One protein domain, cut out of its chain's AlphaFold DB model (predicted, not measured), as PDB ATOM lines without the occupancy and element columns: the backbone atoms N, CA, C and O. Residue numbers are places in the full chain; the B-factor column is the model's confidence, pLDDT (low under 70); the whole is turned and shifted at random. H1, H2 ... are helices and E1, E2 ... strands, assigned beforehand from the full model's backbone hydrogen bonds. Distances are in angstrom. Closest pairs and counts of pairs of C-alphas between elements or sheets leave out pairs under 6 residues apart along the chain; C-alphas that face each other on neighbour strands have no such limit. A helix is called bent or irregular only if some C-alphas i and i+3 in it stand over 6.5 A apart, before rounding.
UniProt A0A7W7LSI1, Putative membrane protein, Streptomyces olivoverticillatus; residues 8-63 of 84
ATOM      1  N   ALA A   8     -42.803  -5.689 -44.935       81.75
ATOM      2  CA  ALA A   8     -41.904  -4.928 -44.080       81.75
ATOM      3  C   ALA A   8     -42.535  -3.611 -43.624       81.75
ATOM      4  O   ALA A   8     -43.259  -2.957 -44.378       81.75
ATOM      5  N   LEU A   9     -42.226  -3.213 -42.391       83.19
ATOM      6  CA  LEU A   9     -42.498  -1.873 -41.884       83.19
ATOM      7  C   LEU A   9     -41.358  -0.946 -42.299       83.19
ATOM      8  O   LEU A   9     -40.191  -1.304 -42.154       83.19
ATOM      9  N   VAL A  10     -41.695   0.243 -42.788       81.31
ATOM     10  CA  VAL A  10     -40.714   1.270 -43.139       81.31
ATOM     11  C   VAL A  10     -40.824   2.422 -42.151       81.31
ATOM     12  O   VAL A  10     -41.891   3.024 -41.996       81.31
ATOM     13  N   ILE A  11     -39.712   2.734 -41.495       85.44
ATOM     14  CA  ILE A  11     -39.569   3.895 -40.614       85.44
ATOM     15  C   ILE A  11     -38.543   4.852 -41.222       85.44
ATOM     16  O   ILE A  11     -37.624   4.424 -41.919       85.44
ATOM     17  N   VAL A  12     -38.719   6.146 -40.988       82.31
ATOM     18  CA  VAL A  12     -37.843   7.208 -41.488       82.31
ATOM     19  C   VAL A  12     -37.384   8.075 -40.328       82.31
ATOM     20  O   VAL A  12     -38.197   8.388 -39.456       82.31
ATOM     21  N   ASP A  13     -36.107   8.442 -40.292       82.38
ATOM     22  CA  ASP A  13     -35.596   9.354 -39.268       82.38
ATOM     23  C   ASP A  13     -35.724  10.845 -39.660       82.38
ATOM     24  O   ASP A  13     -36.174  11.193 -40.756       82.38
ATOM     25  N   ALA A  14     -35.330  11.748 -38.757       78.62
ATOM     26  CA  ALA A  14     -35.338  13.196 -38.980       78.62
ATOM     27  C   ALA A  14     -34.400  13.651 -40.116       78.62
ATOM     28  O   ALA A  14     -34.619  14.714 -40.697       78.62
ATOM     29  N   GLU A  15     -33.387  12.851 -40.453       84.81
ATOM     30  CA  GLU A  15     -32.440  13.089 -41.547       84.81
ATOM     31  C   GLU A  15     -32.910  12.475 -42.879       84.81
ATOM     32  O   GLU A  15     -32.256  12.637 -43.909       84.81
ATOM     33  N   ARG A  16     -34.092  11.845 -42.890       78.69
ATOM     34  CA  ARG A  16     -34.691  11.124 -44.022       78.69
ATOM     35  C   ARG A  16     -33.970   9.829 -44.408       78.69
ATOM     36  O   ARG A  16     -34.118   9.375 -45.546       78.69
ATOM     37  N   ASN A  17     -33.265   9.189 -43.478       79.94
ATOM     38  CA  ASN A  17     -32.789   7.819 -43.660       79.94
ATOM     39  C   ASN A  17     -33.950   6.832 -43.481       79.94
ATOM     40  O   ASN A  17     -34.749   6.961 -42.553       79.94
ATOM     41  N   TYR A  18     -34.041   5.838 -44.367       79.75
ATOM     42  CA  TYR A  18     -35.100   4.827 -44.350       79.75
ATOM     43  C   TYR A  18     -34.595   3.517 -43.757       79.75
ATOM     44  O   TYR A  18     -33.561   2.993 -44.167       79.75
ATOM     45  N   TYR A  19     -35.382   2.941 -42.855       80.75
ATOM     46  CA  TYR A  19     -35.121   1.636 -42.266       80.75
ATOM     47  C   TYR A  19     -36.275   0.703 -42.605       80.75
ATOM     48  O   TYR A  19     -37.444   1.028 -42.380       80.75
ATOM     49  N   VAL A  20     -35.936  -0.460 -43.151       82.75
ATOM     50  CA  VAL A  20     -36.890  -1.477 -43.589       82.75
ATOM     51  C   VAL A  20     -36.804  -2.652 -42.622       82.75
ATOM     52  O   VAL A  20     -35.759  -3.287 -42.504       82.75
ATOM     53  N   LEU A  21     -37.897  -2.924 -41.915       82.38
ATOM     54  CA  LEU A  21     -37.997  -3.957 -40.889       82.38
ATOM     55  C   LEU A  21     -38.896  -5.094 -41.396       82.38
ATOM     56  O   LEU A  21     -40.121  -4.932 -41.406       82.38
ATOM     57  N   PRO A  22     -38.326  -6.237 -41.821       81.88
ATOM     58  CA  PRO A  22     -39.106  -7.390 -42.255       81.88
ATOM     59  C   PRO A  22     -40.050  -7.883 -41.156       81.88
ATOM     60  O   PRO A  22     -39.718  -7.839 -39.968       81.88
ATOM     61  N   ARG A  23     -41.212  -8.413 -41.546       78.56
ATOM     62  CA  ARG A  23     -42.230  -8.938 -40.626       78.56
ATOM     63  C   ARG A  23     -41.663  -9.951 -39.633       78.56
ATOM     64  O   ARG A  23     -42.078  -9.951 -38.478       78.56
ATOM     65  N   GLU A  24     -40.727 -10.790 -40.060       75.81
ATOM     66  CA  GLU A  24     -40.077 -11.784 -39.199       75.81
ATOM     67  C   GLU A  24     -39.220 -11.139 -38.104       75.81
ATOM     68  O   GLU A  24     -39.305 -11.525 -36.935       75.81
ATOM     69  N   ALA A  25     -38.457 -10.100 -38.455       75.12
ATOM     70  CA  ALA A  25     -37.671  -9.331 -37.494       75.12
ATOM     71  C   ALA A  25     -38.585  -8.620 -36.482       75.12
ATOM     72  O   ALA A  25     -38.338  -8.670 -35.278       75.12
ATOM     73  N   VAL A  26     -39.693  -8.039 -36.954       73.94
ATOM     74  CA  VAL A  26     -40.709  -7.407 -36.096       73.94
ATOM     75  C   VAL A  26     -41.372  -8.430 -35.167       73.94
ATOM     76  O   VAL A  26     -41.566  -8.158 -33.986       73.94
ATOM     77  N   ALA A  27     -41.702  -9.620 -35.676       74.12
ATOM     78  CA  ALA A  27     -42.315 -10.682 -34.887       74.12
ATOM     79  C   ALA A  27     -41.373 -11.204 -33.793       74.12
ATOM     80  O   ALA A  27     -41.818 -11.450 -32.674       74.12
ATOM     81  N   THR A  28     -40.081 -11.316 -34.102       72.56
ATOM     82  CA  THR A  28     -39.046 -11.740 -33.148       72.56
ATOM     83  C   THR A  28     -38.802 -10.683 -32.070       72.56
ATOM     84  O   THR A  28     -38.568 -11.021 -30.914       72.56
ATOM     85  N   ALA A  29     -38.915  -9.401 -32.423       72.81
ATOM     86  CA  ALA A  29     -38.773  -8.278 -31.496       72.81
ATOM     87  C   ALA A  29     -40.045  -7.976 -30.677       72.81
ATOM     88  O   ALA A  29     -40.077  -7.003 -29.919       72.81
ATOM     89  N   LYS A  30     -41.113  -8.772 -30.820       74.12
ATOM     90  CA  LYS A  30     -42.375  -8.558 -30.110       74.12
ATOM     91  C   LYS A  30     -42.161  -8.650 -28.597       74.12
ATOM     92  O   LYS A  30     -41.717  -9.674 -28.085       74.12
ATOM     93  N   ALA A  31     -42.546  -7.597 -27.879       73.25
ATOM     94  CA  ALA A  31     -42.493  -7.583 -26.423       73.25
ATOM     95  C   ALA A  31     -43.355  -8.701 -25.811       73.25
ATOM     96  O   ALA A  31     -44.446  -9.013 -26.306       73.25
ATOM     97  N   ALA A  32     -42.869  -9.278 -24.710       77.75
ATOM     98  CA  ALA A  32     -43.619 -10.263 -23.945       77.75
ATOM     99  C   ALA A  32     -44.921  -9.641 -23.389       77.75
ATOM    100  O   ALA A  32     -44.918  -8.456 -23.032       77.75
ATOM    101  N   PRO A  33     -46.035 -10.396 -23.306       75.88
ATOM    102  CA  PRO A  33     -47.322  -9.863 -22.850       75.88
ATOM    103  C   PRO A  33     -47.258  -9.144 -21.496       75.88
ATOM    104  O   PRO A  33     -47.903  -8.116 -21.311       75.88
ATOM    105  N   GLU A  34     -46.451  -9.647 -20.569       72.94
ATOM    106  CA  GLU A  34     -46.236  -9.087 -19.235       72.94
ATOM    107  C   GLU A  34     -45.522  -7.726 -19.239       72.94
ATOM    108  O   GLU A  34     -45.732  -6.919 -18.334       72.94
ATOM    109  N   ALA A  35     -44.728  -7.421 -20.271       70.81
ATOM    110  CA  ALA A  35     -44.057  -6.129 -20.411       70.81
ATOM    111  C   ALA A  35     -45.002  -5.029 -20.922       70.81
ATOM    112  O   ALA A  35     -44.669  -3.849 -20.842       70.81
ATOM    113  N   ARG A  36     -46.192  -5.393 -21.421       73.75
ATOM    114  CA  ARG A  36     -47.148  -4.458 -22.025       73.75
ATOM    115  C   ARG A  36     -47.525  -3.314 -21.087       73.75
ATOM    116  O   ARG A  36     -47.416  -2.163 -21.482       73.75
ATOM    117  N   ALA A  37     -47.914  -3.626 -19.850       71.75
ATOM    118  CA  ALA A  37     -48.341  -2.611 -18.884       71.75
ATOM    119  C   ALA A  37     -47.202  -1.641 -18.516       71.75
ATOM    120  O   ALA A  37     -47.438  -0.453 -18.321       71.75
ATOM    121  N   LEU A  38     -45.958  -2.134 -18.458       72.69
ATOM    122  CA  LEU A  38     -44.773  -1.305 -18.217       72.69
ATOM    123  C   LEU A  38     -44.470  -0.393 -19.413       72.69
ATOM    124  O   LEU A  38     -44.148   0.776 -19.221       72.69
ATOM    125  N   ILE A  39     -44.604  -0.916 -20.635       70.88
ATOM    126  CA  ILE A  39     -44.433  -0.148 -21.872       70.88
ATOM    127  C   ILE A  39     -45.505   0.945 -21.971       70.88
ATOM    128  O   ILE A  39     -45.168   2.104 -22.190       70.88
ATOM    129  N   GLU A  40     -46.778   0.608 -21.744       75.12
ATOM    130  CA  GLU A  40     -47.895   1.564 -21.748       75.12
ATOM    131  C   GLU A  40     -47.702   2.659 -20.683       75.12
ATOM    132  O   GLU A  40     -47.846   3.843 -20.981       75.12
ATOM    133  N   ALA A  41     -47.282   2.293 -19.467       72.62
ATOM    134  CA  ALA A  41     -46.995   3.257 -18.404       72.62
ATOM    135  C   ALA A  41     -45.821   4.195 -18.739       72.62
ATOM    136  O   ALA A  41     -45.843   5.364 -18.358       72.62
ATOM    137  N   HIS A  42     -44.797   3.698 -19.440       72.19
ATOM    138  CA  HIS A  42     -43.636   4.498 -19.833       72.19
ATOM    139  C   HIS A  42     -43.936   5.442 -21.005       72.19
ATOM    140  O   HIS A  42     -43.414   6.554 -21.051       72.19
ATOM    141  N   LEU A  43     -44.773   5.007 -21.950       67.44
ATOM    142  CA  LEU A  43     -45.146   5.799 -23.124       67.44
ATOM    143  C   LEU A  43     -46.244   6.833 -22.823       67.44
ATOM    144  O   LEU A  43     -46.308   7.858 -23.508       67.44
ATOM    145  N   GLY A  44     -47.061   6.598 -21.791       67.81
ATOM    146  CA  GLY A  44     -48.173   7.466 -21.403       67.81
ATOM    147  C   GLY A  44     -49.320   7.474 -22.423       67.81
ATOM    148  O   GLY A  44     -49.350   6.686 -23.366       67.81
ATOM    149  N   GLU A  45     -50.278   8.390 -22.250       61.91
ATOM    150  CA  GLU A  45     -51.353   8.628 -23.226       61.91
ATOM    151  C   GLU A  45     -50.812   9.427 -24.422       61.91
ATOM    152  O   GLU A  45     -50.976  10.644 -24.518       61.91
ATOM    153  N   ARG A  46     -50.116   8.759 -25.343       56.78
ATOM    154  CA  ARG A  46     -49.788   9.339 -26.650       56.78
ATOM    155  C   ARG A  46     -50.806   8.868 -27.682       56.78
ATOM    156  O   ARG A  46     -51.030   7.673 -27.832       56.78
ATOM    157  N   ALA A  47     -51.409   9.820 -28.396       50.00
ATOM    158  CA  ALA A  47     -52.120   9.523 -29.632       50.00
ATOM    159  C   ALA A  47     -51.124   8.916 -30.628       50.00
ATOM    160  O   ALA A  47     -49.994   9.398 -30.741       50.00
ATOM    161  N   ASP A  48     -51.528   7.843 -31.301       48.12
ATOM    162  CA  ASP A  48     -50.645   7.059 -32.154       48.12
ATOM    163  C   ASP A  48     -49.906   7.924 -33.205       48.12
ATOM    164  O   ASP A  48     -50.525   8.604 -34.025       48.12
ATOM    165  N   VAL A  49     -48.566   7.781 -33.185       57.56
ATOM    166  CA  VAL A  49     -47.505   8.190 -34.142       57.56
ATOM    167  C   VAL A  49     -46.951   9.624 -33.988       57.56
ATOM    168  O   VAL A  49     -47.478  10.573 -34.566       57.56
ATOM    169  N   PRO A  50     -45.833   9.795 -33.244       53.84
ATOM    170  CA  PRO A  50     -44.485   9.434 -33.720       53.84
ATOM    171  C   PRO A  50     -43.819   8.333 -32.877       53.84
ATOM    172  O   PRO A  50     -44.004   8.267 -31.664       53.84
ATOM    173  N   LEU A  51     -43.027   7.477 -33.533       60.44
ATOM    174  CA  LEU A  51     -42.440   6.258 -32.951       60.44
ATOM    175  C   LEU A  51     -41.466   6.568 -31.794       60.44
ATOM    176  O   LEU A  51     -41.422   5.834 -30.810       60.44
ATOM    177  N   CYS A  52     -40.738   7.683 -31.900       60.75
ATOM    178  CA  CYS A  52     -39.950   8.365 -30.864       60.75
ATOM    179  C   CYS A  52     -39.484   9.732 -31.418       60.75
ATOM    180  O   CYS A  52     -39.737  10.038 -32.586       60.75
ATOM    181  N   GLU A  53     -38.825  10.581 -30.613       63.59
ATOM    182  CA  GLU A  53     -38.178  11.784 -31.162       63.59
ATOM    183  C   GLU A  53     -37.194  11.381 -32.265       63.59
ATOM    184  O   GLU A  53     -36.314  10.548 -32.059       63.59
ATOM    185  N   GLY A  54     -37.378  11.956 -33.452       67.56
ATOM    186  CA  GLY A  54     -36.506  11.709 -34.589       67.56
ATOM    187  C   GLY A  54     -36.878  10.522 -35.475       67.56
ATOM    188  O   GLY A  54     -36.189  10.359 -36.467       67.56
ATOM    189  N   TYR A  55     -37.947   9.754 -35.207       74.50
ATOM    190  CA  TYR A  55     -38.421   8.687 -36.110       74.50
ATOM    191  C   TYR A  55     -39.928   8.759 -36.388       74.50
ATOM    192  O   TYR A  55     -40.751   8.964 -35.495       74.50
ATOM    193  N   SER A  56     -40.302   8.529 -37.645       77.56
ATOM    194  CA  SER A  56     -41.678   8.547 -38.147       77.56
ATOM    195  C   SER A  56     -41.991   7.295 -38.965       77.56
ATOM    196  O   SER A  56     -41.121   6.720 -39.613       77.56
ATOM    197  N   PHE A  57     -43.250   6.862 -38.947       80.12
ATOM    198  CA  PHE A  57     -43.710   5.776 -39.811       80.12
ATOM    199  C   PHE A  57     -43.855   6.274 -41.255       80.12
ATOM    200  O   PHE A  57     -44.524   7.277 -41.494       80.12
ATOM    201  N   ALA A  58     -43.241   5.571 -42.210       77.44
ATOM    202  CA  ALA A  58     -43.277   5.925 -43.628       77.44
ATOM    203  C   ALA A  58     -44.253   5.055 -44.442       77.44
ATOM    204  O   ALA A  58     -44.770   5.514 -45.458       77.44
ATOM    205  N   GLY A  59     -44.522   3.814 -44.014       80.00
ATOM    206  CA  GLY A  59     -45.466   2.922 -44.693       80.00
ATOM    207  C   GLY A  59     -45.173   1.431 -44.515       80.00
ATOM    208  O   GLY A  59     -44.287   1.028 -43.762       80.00
ATOM    209  N   VAL A  60     -45.935   0.606 -45.236       82.31
ATOM    210  CA  VAL A  60     -45.709  -0.842 -45.371       82.31
ATOM    211  C   VAL A  60     -45.252  -1.128 -46.795       82.31
ATOM    212  O   VAL A  60     -45.854  -0.627 -47.745       82.31
ATOM    213  N   LEU A  61     -44.217  -1.949 -46.945       77.88
ATOM    214  CA  LEU A  61     -43.685  -2.374 -48.237       77.88
ATOM    215  C   LEU A  61     -43.827  -3.893 -48.392       77.88
ATOM    216  O   LEU A  61     -43.586  -4.642 -47.447       77.88
ATOM    217  N   ASN A  62     -44.214  -4.350 -49.584       77.31
ATOM    218  CA  ASN A  62     -44.135  -5.764 -49.944       77.31
ATOM    219  C   ASN A  62     -42.734  -6.034 -50.510       77.31
ATOM    220  O   ASN A  62     -42.359  -5.463 -51.532       77.31
ATOM    221  N   LEU A  63     -41.967  -6.869 -49.823       68.06
ATOM    222  CA  LEU A  63     -40.660  -7.354 -50.232       68.06
ATOM    223  C   LEU A  63     -40.804  -8.417 -51.336       68.06
ATOM    224  O   LEU A  63     -41.731  -9.233 -51.289       68.06
TER     225      LEU A  63
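This is residues 8 to 63 of the 84 residues of the protein "Putative membrane protein" of Streptomyces olivoverticillatus (UniProt A0A7W7LSI1). The domain is a loose, open ring: a small, strongly twisted sheet of three strands makes one side, and helix H2 stands across a hollow middle from it. Two arms join these sides, one made by the short helix H1 and residues 29 to 32, the other by the long link of residues 44 to 54, which has no named element. The printed part has 56 residues with three named strands and two named helices, in the order E1, E2, H1, H2, E3, and its class is mixed, helices and strands. The sheet's order is E2, E1, E3, all antiparallel. The whole is loose, with a radius of gyration of the C-alphas of 12.8 A and spans of 31 by 25 by 15 A.

E1, residues 8 to 13, is the inner strand of the sheet. It forms a hairpin with E2, residues 18 to 22, an edge strand; their directions stand at 156 degrees, and N 19 and O 11 are within hydrogen-bond range at 2.8 A. On the other side of E1 is the second edge strand, E3, residues 55 to 62, antiparallel to it at 152 degrees; N 8 and O 61 are 2.8 A apart, N 58 and O 10 are 2.9 A apart. H1, residues 23 to 28, is on the sheet but only grazes it, with its residues 23 to 27; the closest C-alphas of H1 and E1 are those of Arg 23 and Ala 8, 5.3 A apart. H2, residues 33 to 43, is not on the sheet and is apart from E1, E2 and H1. Residues 32 to 38, of which 33 to 38 belong to H2, stand free. E2, H1, H2 and E3 form a split strand-helix-strand unit, two strands running the same way with E1 between them; its crossover is right-handed. Every O i to N i+4 pair of H1 is within hydrogen-bond range, and 5 of 7 in H2.

E1 begins at C-alpha 8, (-41.904, -4.928, -44.080), and is 16.3 A long; E2 is 13.0 A long. H1 is 8.6 A long. H2 begins at C-alpha 33, (-47.322, -9.863, -22.850), and is 15.8 A long; it is only just irregular, with C-alphas 34 and 37 6.8 A apart. E3, 20.8 A long, ends at C-alpha 62, (-44.135, -5.764, -49.944).

The two C-alphas farthest apart are those of Glu 15 and Glu 34, at 34.4 A, while those of Ala 8 and Leu 63, the first and last printed, are 6.7 A apart. The printed part has no cut. The link from H2 to E3, 11 residues, is long; the other three links are tight. The mean pLDDT of the printed part is 73.5, and it is under 70 at residues 43 to 54 and at residue 63.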